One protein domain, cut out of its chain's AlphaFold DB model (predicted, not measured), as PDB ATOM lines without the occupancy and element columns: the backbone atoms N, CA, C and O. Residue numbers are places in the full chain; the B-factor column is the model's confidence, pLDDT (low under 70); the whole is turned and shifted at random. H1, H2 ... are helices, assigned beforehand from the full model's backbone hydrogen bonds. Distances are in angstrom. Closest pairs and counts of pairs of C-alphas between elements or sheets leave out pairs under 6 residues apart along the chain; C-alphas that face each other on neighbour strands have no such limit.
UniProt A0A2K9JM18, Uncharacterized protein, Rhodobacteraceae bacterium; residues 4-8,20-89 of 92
ATOM      1  N   ASP A   4     -40.452  17.846   3.805       82.69
ATOM      2  CA  ASP A   4     -39.434  17.787   4.864       82.69
ATOM      3  C   ASP A   4     -38.821  16.386   5.011       82.69
ATOM      4  O   ASP A   4     -37.607  16.244   5.153       82.69
ATOM      5  N   ASP A   5     -39.634  15.331   4.889       77.56
ATOM      6  CA  ASP A   5     -39.142  13.946   4.940       77.56
ATOM      7  C   ASP A   5     -38.221  13.638   3.749       77.56
ATOM      8  O   ASP A   5     -37.226  12.924   3.887       77.56
ATOM      9  N   ARG A   6     -38.526  14.197   2.567       74.25
ATOM     10  CA  ARG A   6     -37.697  14.048   1.358       74.25
ATOM     11  C   ARG A   6     -36.347  14.739   1.508       74.25
ATOM     12  O   ARG A   6     -35.340  14.142   1.139       74.25
ATOM     13  N   ILE A   7     -36.322  15.957   2.050       81.69
ATOM     14  CA  ILE A   7     -35.080  16.708   2.290       81.69
ATOM     15  C   ILE A   7     -34.197  15.945   3.278       81.69
ATOM     16  O   ILE A   7     -33.045  15.653   2.972       81.69
ATOM     17  N   LYS A   8     -34.770  15.493   4.395       79.69
ATOM     18  CA  LYS A   8     -34.048  14.709   5.402       79.69
ATOM     19  C   LYS A   8     -33.493  13.392   4.847       79.69
ATOM     20  O   LYS A   8     -32.392  12.978   5.195       79.69
ATOM     21  N   SER A  20     -19.084   6.560   2.978       67.62
ATOM     22  CA  SER A  20     -18.706   5.423   2.140       67.62
ATOM     23  C   SER A  20     -17.494   5.755   1.262       67.62
ATOM     24  O   SER A  20     -16.498   5.034   1.272       67.62
ATOM     25  N   THR A  21     -17.509   6.917   0.602       68.56
ATOM     26  CA  THR A  21     -16.399   7.399  -0.238       68.56
ATOM     27  C   THR A  21     -15.098   7.544   0.553       68.56
ATOM     28  O   THR A  21     -14.048   7.096   0.091       68.56
ATOM     29  N   SER A  22     -15.160   8.099   1.769       72.88
ATOM     30  CA  SER A  22     -13.994   8.185   2.661       72.88
ATOM     31  C   SER A  22     -13.431   6.799   2.982       72.88
ATOM     32  O   SER A  22     -12.230   6.572   2.865       72.88
ATOM     33  N   ARG A  23     -14.305   5.844   3.322       74.06
ATOM     34  CA  ARG A  23     -13.910   4.474   3.662       74.06
ATOM     35  C   ARG A  23     -13.293   3.729   2.474       74.06
ATOM     36  O   ARG A  23     -12.363   2.951   2.671       74.06
ATOM     37  N   PHE A  24     -13.759   3.979   1.248       70.75
ATOM     38  CA  PHE A  24     -13.109   3.462   0.037       70.75
ATOM     39  C   PHE A  24     -11.729   4.064  -0.187       70.75
ATOM     40  O   PHE A  24     -10.813   3.330  -0.549       70.75
ATOM     41  N   GLY A  25     -11.568   5.366   0.057       74.75
ATOM     42  CA  GLY A  25     -10.258   6.016   0.028       74.75
ATOM     43  C   GLY A  25      -9.269   5.334   0.974       74.75
ATOM     44  O   GLY A  25      -8.162   4.988   0.562       74.75
ATOM     45  N   ASP A  26      -9.704   5.050   2.202       79.50
ATOM     46  CA  ASP A  26      -8.883   4.373   3.212       79.50
ATOM     47  C   ASP A  26      -8.544   2.926   2.824       79.50
ATOM     48  O   ASP A  26      -7.400   2.489   2.967       79.50
ATOM     49  N   LEU A  27      -9.520   2.169   2.313       74.75
ATOM     50  CA  LEU A  27      -9.309   0.788   1.871       74.75
ATOM     51  C   LEU A  27      -8.375   0.709   0.665       74.75
ATOM     52  O   LEU A  27      -7.495  -0.150   0.641       74.75
ATOM     53  N   ARG A  28      -8.542   1.613  -0.303       75.31
ATOM     54  CA  ARG A  28      -7.655   1.716  -1.460       75.31
ATOM     55  C   ARG A  28      -6.232   2.013  -1.019       75.31
ATOM     56  O   ARG A  28      -5.329   1.283  -1.401       75.31
ATOM     57  N   LYS A  29      -6.048   3.018  -0.160       81.19
ATOM     58  CA  LYS A  29      -4.729   3.352   0.379       81.19
ATOM     59  C   LYS A  29      -4.086   2.149   1.065       81.19
ATOM     60  O   LYS A  29      -2.928   1.853   0.822       81.19
ATOM     61  N   ARG A  30      -4.853   1.407   1.867       80.94
ATOM     62  CA  ARG A  30      -4.345   0.212   2.547       80.94
ATOM     63  C   ARG A  30      -3.975  -0.915   1.578       80.94
ATOM     64  O   ARG A  30      -3.035  -1.651   1.853       80.94
ATOM     65  N   ALA A  31      -4.714  -1.080   0.482       75.00
ATOM     66  CA  ALA A  31      -4.374  -2.044  -0.562       75.00
ATOM     67  C   ALA A  31      -3.093  -1.636  -1.309       75.00
ATOM     68  O   ALA A  31      -2.238  -2.488  -1.540       75.00
ATOM     69  N   ASP A  32      -2.945  -0.344  -1.613       78.75
ATOM     70  CA  ASP A  32      -1.741   0.220  -2.228       78.75
ATOM     71  C   ASP A  32      -0.520   0.031  -1.300       78.75
ATOM     72  O   ASP A  32       0.496  -0.505  -1.738       78.75
ATOM     73  N   ASP A  33      -0.650   0.348  -0.005       84.38
ATOM     74  CA  ASP A  33       0.406   0.154   1.006       84.38
ATOM     75  C   ASP A  33       0.842  -1.326   1.088       84.38
ATOM     76  O   ASP A  33       2.032  -1.636   1.061       84.38
ATOM     77  N   LEU A  34      -0.118  -2.262   1.128       81.94
ATOM     78  CA  LEU A  34       0.167  -3.704   1.153       81.94
ATOM     79  C   LEU A  34       0.871  -4.186  -0.122       81.94
ATOM     80  O   LEU A  34       1.742  -5.056  -0.058       81.94
ATOM     81  N   TYR A  35       0.489  -3.644  -1.279       81.69
ATOM     82  CA  TYR A  35       1.141  -3.963  -2.542       81.69
ATOM     83  C   TYR A  35       2.588  -3.461  -2.561       81.69
ATOM     84  O   TYR A  35       3.495  -4.210  -2.926       81.69
ATOM     85  N   GLU A  36       2.823  -2.221  -2.127       86.00
ATOM     86  CA  GLU A  36       4.169  -1.651  -2.036       86.00
ATOM     87  C   GLU A  36       5.066  -2.427  -1.069       86.00
ATOM     88  O   GLU A  36       6.223  -2.708  -1.399       86.00
ATOM     89  N   ASP A  37       4.539  -2.809   0.094       87.44
ATOM     90  CA  ASP A  37       5.272  -3.617   1.066       87.44
ATOM     91  C   ASP A  37       5.658  -4.976   0.467       87.44
ATOM     92  O   ASP A  37       6.829  -5.362   0.537       87.44
ATOM     93  N   ARG A  38       4.739  -5.654  -0.241       84.88
ATOM     94  CA  ARG A  38       5.058  -6.929  -0.905       84.88
ATOM     95  C   ARG A  38       6.107  -6.767  -2.003       84.88
ATOM     96  O   ARG A  38       6.992  -7.610  -2.144       84.88
ATOM     97  N   VAL A  39       6.046  -5.683  -2.774       87.69
ATOM     98  CA  VAL A  39       7.063  -5.379  -3.790       87.69
ATOM     99  C   VAL A  39       8.441  -5.204  -3.144       87.69
ATOM    100  O   VAL A  39       9.423  -5.739  -3.658       87.69
ATOM    101  N   ARG A  40       8.535  -4.519  -1.996       90.38
ATOM    102  CA  ARG A  40       9.805  -4.360  -1.262       90.38
ATOM    103  C   ARG A  40      10.336  -5.684  -0.721       90.38
ATOM    104  O   ARG A  40      11.536  -5.931  -0.835       90.38
ATOM    105  N   GLU A  41       9.472  -6.529  -0.166       90.62
ATOM    106  CA  GLU A  41       9.846  -7.879   0.273       90.62
ATOM    107  C   GLU A  41      10.414  -8.697  -0.890       90.62
ATOM    108  O   GLU A  41      11.507  -9.244  -0.779       90.62
ATOM    109  N   LEU A  42       9.743  -8.695  -2.047       87.75
ATOM    110  CA  LEU A  42      10.192  -9.410  -3.244       87.75
ATOM    111  C   LEU A  42      11.547  -8.910  -3.765       87.75
ATOM    112  O   LEU A  42      12.372  -9.718  -4.199       87.75
ATOM    113  N   MET A  43      11.807  -7.599  -3.703       91.69
ATOM    114  CA  MET A  43      13.122  -7.043  -4.046       91.69
ATOM    115  C   MET A  43      14.226  -7.609  -3.145       91.69
ATOM    116  O   MET A  43      15.310  -7.921  -3.636       91.69
ATOM    117  N   GLN A  44      13.957  -7.767  -1.845       93.44
ATOM    118  CA  GLN A  44      14.908  -8.342  -0.890       93.44
ATOM    119  C   GLN A  44      15.051  -9.861  -1.064       93.44
ATOM    120  O   GLN A  44      16.175 -10.355  -1.129       93.44
ATOM    121  N   GLU A  45      13.936 -10.588  -1.187       92.44
ATOM    122  CA  GLU A  45      13.888 -12.047  -1.368       92.44
ATOM    123  C   GLU A  45      14.647 -12.492  -2.625       92.44
ATOM    124  O   GLU A  45      15.365 -13.493  -2.609       92.44
ATOM    125  N   HIS A  46      14.504 -11.743  -3.721       89.81
ATOM    126  CA  HIS A  46      15.061 -12.110  -5.023       89.81
ATOM    127  C   HIS A  46      16.281 -11.286  -5.445       89.81
ATOM    128  O   HIS A  46      16.823 -11.534  -6.526       89.81
ATOM    129  N   GLY A  47      16.707 -10.309  -4.636       94.06
ATOM    130  CA  GLY A  47      17.808  -9.401  -4.970       94.06
ATOM    131  C   GLY A  47      17.604  -8.692  -6.311       94.06
ATOM    132  O   GLY A  47      18.548  -8.569  -7.093       94.06
ATOM    133  N   CYS A  48      16.362  -8.314  -6.627       93.00
ATOM    134  CA  CYS A  48      15.982  -7.765  -7.926       93.00
ATOM    135  C   CYS A  48      15.621  -6.276  -7.861       93.00
ATOM    136  O   CYS A  48      15.439  -5.697  -6.791       93.00
ATOM    137  N   ASP A  49      15.547  -5.645  -9.034       94.00
ATOM    138  CA  ASP A  49      15.085  -4.267  -9.155       94.00
ATOM    139  C   ASP A  49      13.557  -4.147  -9.007       94.00
ATOM    140  O   ASP A  49      12.812  -5.133  -9.007       94.00
ATOM    141  N   LEU A  50      13.089  -2.902  -8.887       89.75
ATOM    142  CA  LEU A  50      11.673  -2.584  -8.706       89.75
ATOM    143  C   LEU A  50      10.802  -3.117  -9.852       89.75
ATOM    144  O   LEU A  50       9.718  -3.635  -9.602       89.75
ATOM    145  N   ALA A  51      11.271  -3.015 -11.098       89.00
ATOM    146  CA  ALA A  51      10.502  -3.427 -12.269       89.00
ATOM    147  C   ALA A  51      10.246  -4.941 -12.262       89.00
ATOM    148  O   ALA A  51       9.128  -5.398 -12.512       89.00
ATOM    149  N   LYS A  52      11.266  -5.731 -11.915       88.00
ATOM    150  CA  LYS A  52      11.140  -7.182 -11.793       88.00
ATOM    151  C   LYS A  52      10.299  -7.583 -10.581       88.00
ATOM    152  O   LYS A  52       9.503  -8.513 -10.696       88.00
ATOM    153  N   ALA A  53      10.427  -6.886  -9.455       88.38
ATOM    154  CA  ALA A  53       9.592  -7.134  -8.281       88.38
ATOM    155  C   ALA A  53       8.107  -6.840  -8.549       88.38
ATOM    156  O   ALA A  53       7.260  -7.658  -8.208       88.38
ATOM    157  N   GLN A  54       7.787  -5.740  -9.239       85.12
ATOM    158  CA  GLN A  54       6.420  -5.422  -9.670       85.12
ATOM    159  C   GLN A  54       5.862  -6.464 -10.645       85.12
ATOM    160  O   GLN A  54       4.708  -6.867 -10.516       85.12
ATOM    161  N   TYR A  55       6.680  -6.949 -11.583       85.69
ATOM    162  CA  TYR A  55       6.284  -8.027 -12.490       85.69
ATOM    163  C   TYR A  55       5.934  -9.314 -11.727       85.69
ATOM    164  O   TYR A  55       4.897  -9.919 -11.986       85.69
ATOM    165  N   ILE A  56       6.743  -9.702 -10.737       84.06
ATOM    166  CA  ILE A  56       6.462 -10.872  -9.890       84.06
ATOM    167  C   ILE A  56       5.201 -10.638  -9.043       84.06
ATOM    168  O   ILE A  56       4.318 -11.491  -9.027       84.06
ATOM    169  N   ALA A  57       5.077  -9.467  -8.413       81.88
ATOM    170  CA  ALA A  57       3.917  -9.091  -7.604       81.88
ATOM    171  C   ALA A  57       2.616  -9.037  -8.421       81.88
ATOM    172  O   ALA A  57       1.550  -9.341  -7.898       81.88
ATOM    173  N   SER A  58       2.684  -8.691  -9.711       74.75
ATOM    174  CA  SER A  58       1.517  -8.714 -10.606       74.75
ATOM    175  C   SER A  58       0.982 -10.128 -10.868       74.75
ATOM    176  O   SER A  58      -0.184 -10.287 -11.222       74.75
ATOM    177  N   GLY A  59       1.815 -11.153 -10.658       74.44
ATOM    178  CA  GLY A  59       1.413 -12.557 -10.646       74.44
ATOM    179  C   GLY A  59       1.071 -13.097  -9.252       74.44
ATOM    180  O   GLY A  59       0.731 -14.275  -9.143       74.44
ATOM    181  N   ASP A  60       1.167 -12.278  -8.195       69.38
ATOM    182  CA  ASP A  60       0.897 -12.683  -6.814       69.38
ATOM    183  C   ASP A  60      -0.616 -12.596  -6.522       69.38
ATOM    184  O   ASP A  60      -1.207 -11.509  -6.553       69.38
ATOM    185  N   PRO A  61      -1.278 -13.724  -6.210       63.59
ATOM    186  CA  PRO A  61      -2.711 -13.756  -5.944       63.59
ATOM    187  C   PRO A  61      -3.123 -12.926  -4.721       63.59
ATOM    188  O   PRO A  61      -4.295 -12.589  -4.589       63.59
ATOM    189  N   THR A  62      -2.199 -12.560  -3.831       66.06
ATOM    190  CA  THR A  62      -2.484 -11.774  -2.621       66.06
ATOM    191  C   THR A  62      -2.818 -10.318  -2.953       66.06
ATOM    192  O   THR A  62      -3.762  -9.759  -2.390       66.06
ATOM    193  N   ALA A  63      -2.102  -9.725  -3.915       59.75
ATOM    194  CA  ALA A  63      -2.357  -8.375  -4.416       59.75
ATOM    195  C   ALA A  63      -3.690  -8.300  -5.176       59.75
ATOM    196  O   ALA A  63      -4.523  -7.430  -4.911       59.75
ATOM    197  N   SER A  64      -3.934  -9.275  -6.055       62.38
ATOM    198  CA  SER A  64      -5.205  -9.409  -6.775       62.38
ATOM    199  C   SER A  64      -6.382  -9.621  -5.823       62.38
ATOM    200  O   SER A  64      -7.435  -9.021  -6.010       62.38
ATOM    201  N   ARG A  65      -6.200 -10.384  -4.739       63.59
ATOM    202  CA  ARG A  65      -7.250 -10.641  -3.745       63.59
ATOM    203  C   ARG A  65      -7.601  -9.410  -2.908       63.59
ATOM    204  O   ARG A  65      -8.768  -9.225  -2.574       63.59
ATOM    205  N   ALA A  66      -6.631  -8.555  -2.581       62.88
ATOM    206  CA  ALA A  66      -6.906  -7.279  -1.913       62.88
ATOM    207  C   ALA A  66      -7.718  -6.336  -2.819       62.88
ATOM    208  O   ALA A  66      -8.679  -5.709  -2.364       62.88
ATOM    209  N   TYR A  67      -7.383  -6.298  -4.113       64.31
ATOM    210  CA  TYR A  67      -8.134  -5.549  -5.119       64.31
ATOM    211  C   TYR A  67      -9.556  -6.104  -5.314       64.31
ATOM    212  O   TYR A  67     -10.524  -5.346  -5.252       64.31
ATOM    213  N   GLU A  68      -9.716  -7.421  -5.440       64.81
ATOM    214  CA  GLU A  68     -11.026  -8.082  -5.526       64.81
ATOM    215  C   GLU A  68     -11.885  -7.830  -4.283       64.81
ATOM    216  O   GLU A  68     -13.050  -7.466  -4.410       64.81
ATOM    217  N   MET A  69     -11.314  -7.928  -3.076       64.88
ATOM    218  CA  MET A  69     -12.036  -7.606  -1.840       64.88
ATOM    219  C   MET A  69     -12.494  -6.143  -1.802       64.88
ATOM    220  O   MET A  69     -13.574  -5.851  -1.284       64.88
ATOM    221  N   SER A  70     -11.697  -5.219  -2.349       64.50
ATOM    222  CA  SER A  70     -12.078  -3.806  -2.438       64.50
ATOM    223  C   SER A  70     -13.260  -3.586  -3.393       64.50
ATOM    224  O   SER A  70     -14.171  -2.825  -3.064       64.50
ATOM    225  N   LEU A  71     -13.297  -4.311  -4.518       65.31
ATOM    226  CA  LEU A  71     -14.415  -4.301  -5.462       65.31
ATOM    227  C   LEU A  71     -15.672  -4.932  -4.857       65.31
ATOM    228  O   LEU A  71     -16.752  -4.357  -4.952       65.31
ATOM    229  N   GLU A  72     -15.538  -6.067  -4.170       69.25
ATOM    230  CA  GLU A  72     -16.673  -6.772  -3.567       69.25
ATOM    231  C   GLU A  72     -17.327  -5.944  -2.443       69.25
ATOM    232  O   GLU A  72     -18.553  -5.901  -2.312       69.25
ATOM    233  N   LEU A  73     -16.523  -5.221  -1.652       66.75
ATOM    234  CA  LEU A  73     -17.019  -4.243  -0.677       66.75
ATOM    235  C   LEU A  73     -17.722  -3.061  -1.360       66.75
ATOM    236  O   LEU A  73     -18.773  -2.626  -0.884       66.75
ATOM    237  N   ALA A  74     -17.185  -2.575  -2.484       64.81
ATOM    238  CA  ALA A  74     -17.797  -1.505  -3.270       64.81
ATOM    239  C   ALA A  74     -19.165  -1.888  -3.829       64.81
ATOM    240  O   ALA A  74     -20.127  -1.128  -3.703       64.81
ATOM    241  N   GLU A  75     -19.285  -3.093  -4.376       67.62
ATOM    242  CA  GLU A  75     -20.542  -3.597  -4.921       67.62
ATOM    243  C   GLU A  75     -21.598  -3.821  -3.835       67.62
ATOM    244  O   GLU A  75     -22.759  -3.451  -4.023       67.62
ATOM    245  N   ARG A  76     -21.216  -4.361  -2.670       66.19
ATOM    246  CA  ARG A  76     -22.146  -4.576  -1.546       66.19
ATOM    247  C   ARG A  76     -22.705  -3.265  -0.988       66.19
ATOM    248  O   ARG A  76     -23.905  -3.177  -0.732       66.19
ATOM    249  N   GLU A  77     -21.873  -2.241  -0.838       63.62
ATOM    250  CA  GLU A  77     -22.295  -0.914  -0.363       63.62
ATOM    251  C   GLU A  77     -23.139  -0.172  -1.414       63.62
ATOM    252  O   GLU A  77     -24.156   0.450  -1.084       63.62
ATOM    253  N   ALA A  78     -22.788  -0.292  -2.700       65.19
ATOM    254  CA  ALA A  78     -23.600   0.239  -3.794       65.19
ATOM    255  C   ALA A  78     -24.986  -0.426  -3.842       65.19
ATOM    256  O   ALA A  78     -25.997   0.254  -4.022       65.19
ATOM    257  N   LEU A  79     -25.053  -1.744  -3.622       65.00
ATOM    258  CA  LEU A  79     -26.308  -2.487  -3.509       65.00
ATOM    259  C   LEU A  79     -27.128  -2.048  -2.292       65.00
ATOM    260  O   LEU A  79     -28.330  -1.840  -2.435       65.00
ATOM    261  N   ALA A  80     -26.507  -1.849  -1.127       58.91
ATOM    262  CA  ALA A  80     -27.189  -1.372   0.079       58.91
ATOM    263  C   ALA A  80     -27.760   0.046  -0.104       58.91
ATOM    264  O   ALA A  80     -28.922   0.304   0.214       58.91
ATOM    265  N   THR A  81     -26.978   0.942  -0.709       63.00
ATOM    266  CA  THR A  81     -27.409   2.305  -1.052       63.00
ATOM    267  C   THR A  81     -28.566   2.273  -2.054       63.00
ATOM    268  O   THR A  81     -29.583   2.944  -1.871       63.00
ATOM    269  N   ARG A  82     -28.463   1.435  -3.094       60.50
ATOM    270  CA  ARG A  82     -29.510   1.268  -4.111       60.50
ATOM    271  C   ARG A  82     -30.783   0.647  -3.535       60.50
ATOM    272  O   ARG A  82     -31.867   1.062  -3.934       60.50
ATOM    273  N   ALA A  83     -30.663  -0.285  -2.591       59.84
ATOM    274  CA  ALA A  83     -31.789  -0.890  -1.883       59.84
ATOM    275  C   ALA A  83     -32.514   0.126  -0.983       59.84
ATOM    276  O   ALA A  83     -33.746   0.188  -0.996       59.84
ATOM    277  N   GLY A  84     -31.769   0.980  -0.273       57.47
ATOM    278  CA  GLY A  84     -32.330   2.093   0.500       57.47
ATOM    279  C   GLY A  84     -33.067   3.109  -0.382       57.47
ATOM    280  O   GLY A  84     -34.195   3.498  -0.085       57.47
ATOM    281  N   LEU A  85     -32.480   3.459  -1.531       55.91
ATOM    282  CA  LEU A  85     -33.104   4.325  -2.538       55.91
ATOM    283  C   LEU A  85     -34.355   3.695  -3.174       55.91
ATOM    284  O   LEU A  85     -35.334   4.397  -3.429       55.91
ATOM    285  N   SER A  86     -34.355   2.381  -3.428       53.53
ATOM    286  CA  SER A  86     -35.525   1.688  -3.978       53.53
ATOM    287  C   SER A  86     -36.656   1.557  -2.961       53.53
ATOM    288  O   SER A  86     -37.812   1.720  -3.336       53.53
ATOM    289  N   ALA A  87     -36.349   1.347  -1.676       50.16
ATOM    290  CA  ALA A  87     -37.356   1.331  -0.616       50.16
ATOM    291  C   ALA A  87     -38.074   2.688  -0.491       50.16
ATOM    292  O   ALA A  87     -39.278   2.723  -0.266       50.16
ATOM    293  N   SER A  88     -37.374   3.800  -0.753       46.78
ATOM    294  CA  SER A  88     -37.975   5.138  -0.817       46.78
ATOM    295  C   SER A  88     -38.856   5.377  -2.056       46.78
ATOM    296  O   SER A  88     -39.618   6.340  -2.064       46.78
ATOM    297  N   ARG A  89     -38.756   4.543  -3.104       45.50
ATOM    298  CA  ARG A  89     -39.534   4.660  -4.356       45.50
ATOM    299  C   ARG A  89     -40.845   3.871  -4.358       45.50
ATOM    300  O   ARG A  89     -41.682   4.144  -5.203       45.50
TER     301      ARG A  89
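What this domain is: This is residues 4 to 8 and 20 to 89 of the 92 residues of an uncharacterized protein of Rhodobacteraceae bacterium (UniProt A0A2K9JM18). Two long helices, H2 and H4, run opposite ways, side by side over part of their lengths, with short H3 at the turn; small H1 stands apart across a cut. The printed part has 75 residues with four named helices, H1 to H4, and no named strand: all helix. It is an extended rod spanning 64 by 18 by 14 A, radius of gyration of the C-alphas 18.6 A.

How they stand to each other: Start at H1, residues 4 to 8, apart from H2, residues 20 to 46. H2 touches H3, residues 50 to 58, with residues 35 to 43 alone, at a steep tilt of 63 degrees; look at their closest C-alphas, Val 39 and Ala 53, 5.4 A apart. H2 touches H4, residues 61 to 87, at a shallow 7 degrees, closest C-alphas Tyr 35 and Ala 63, 5.9 A. In H1, H2, H3 and H4 every O i to N i+4 pair is within hydrogen-bond range.

Where its parts are: Find C-alpha 20 at (-18.706, 5.423, 2.140); H2 runs 38.7 A from there. H4 runs 38.2 A to C-alpha 87 at (-37.356, 1.331, -0.616).

The domain as a whole: Residues 9 to 19 are not printed, an 18.2 A gap between C-alphas 8 and 20. Confidence is under 70 at residues 20 to 21 and 60 to 89.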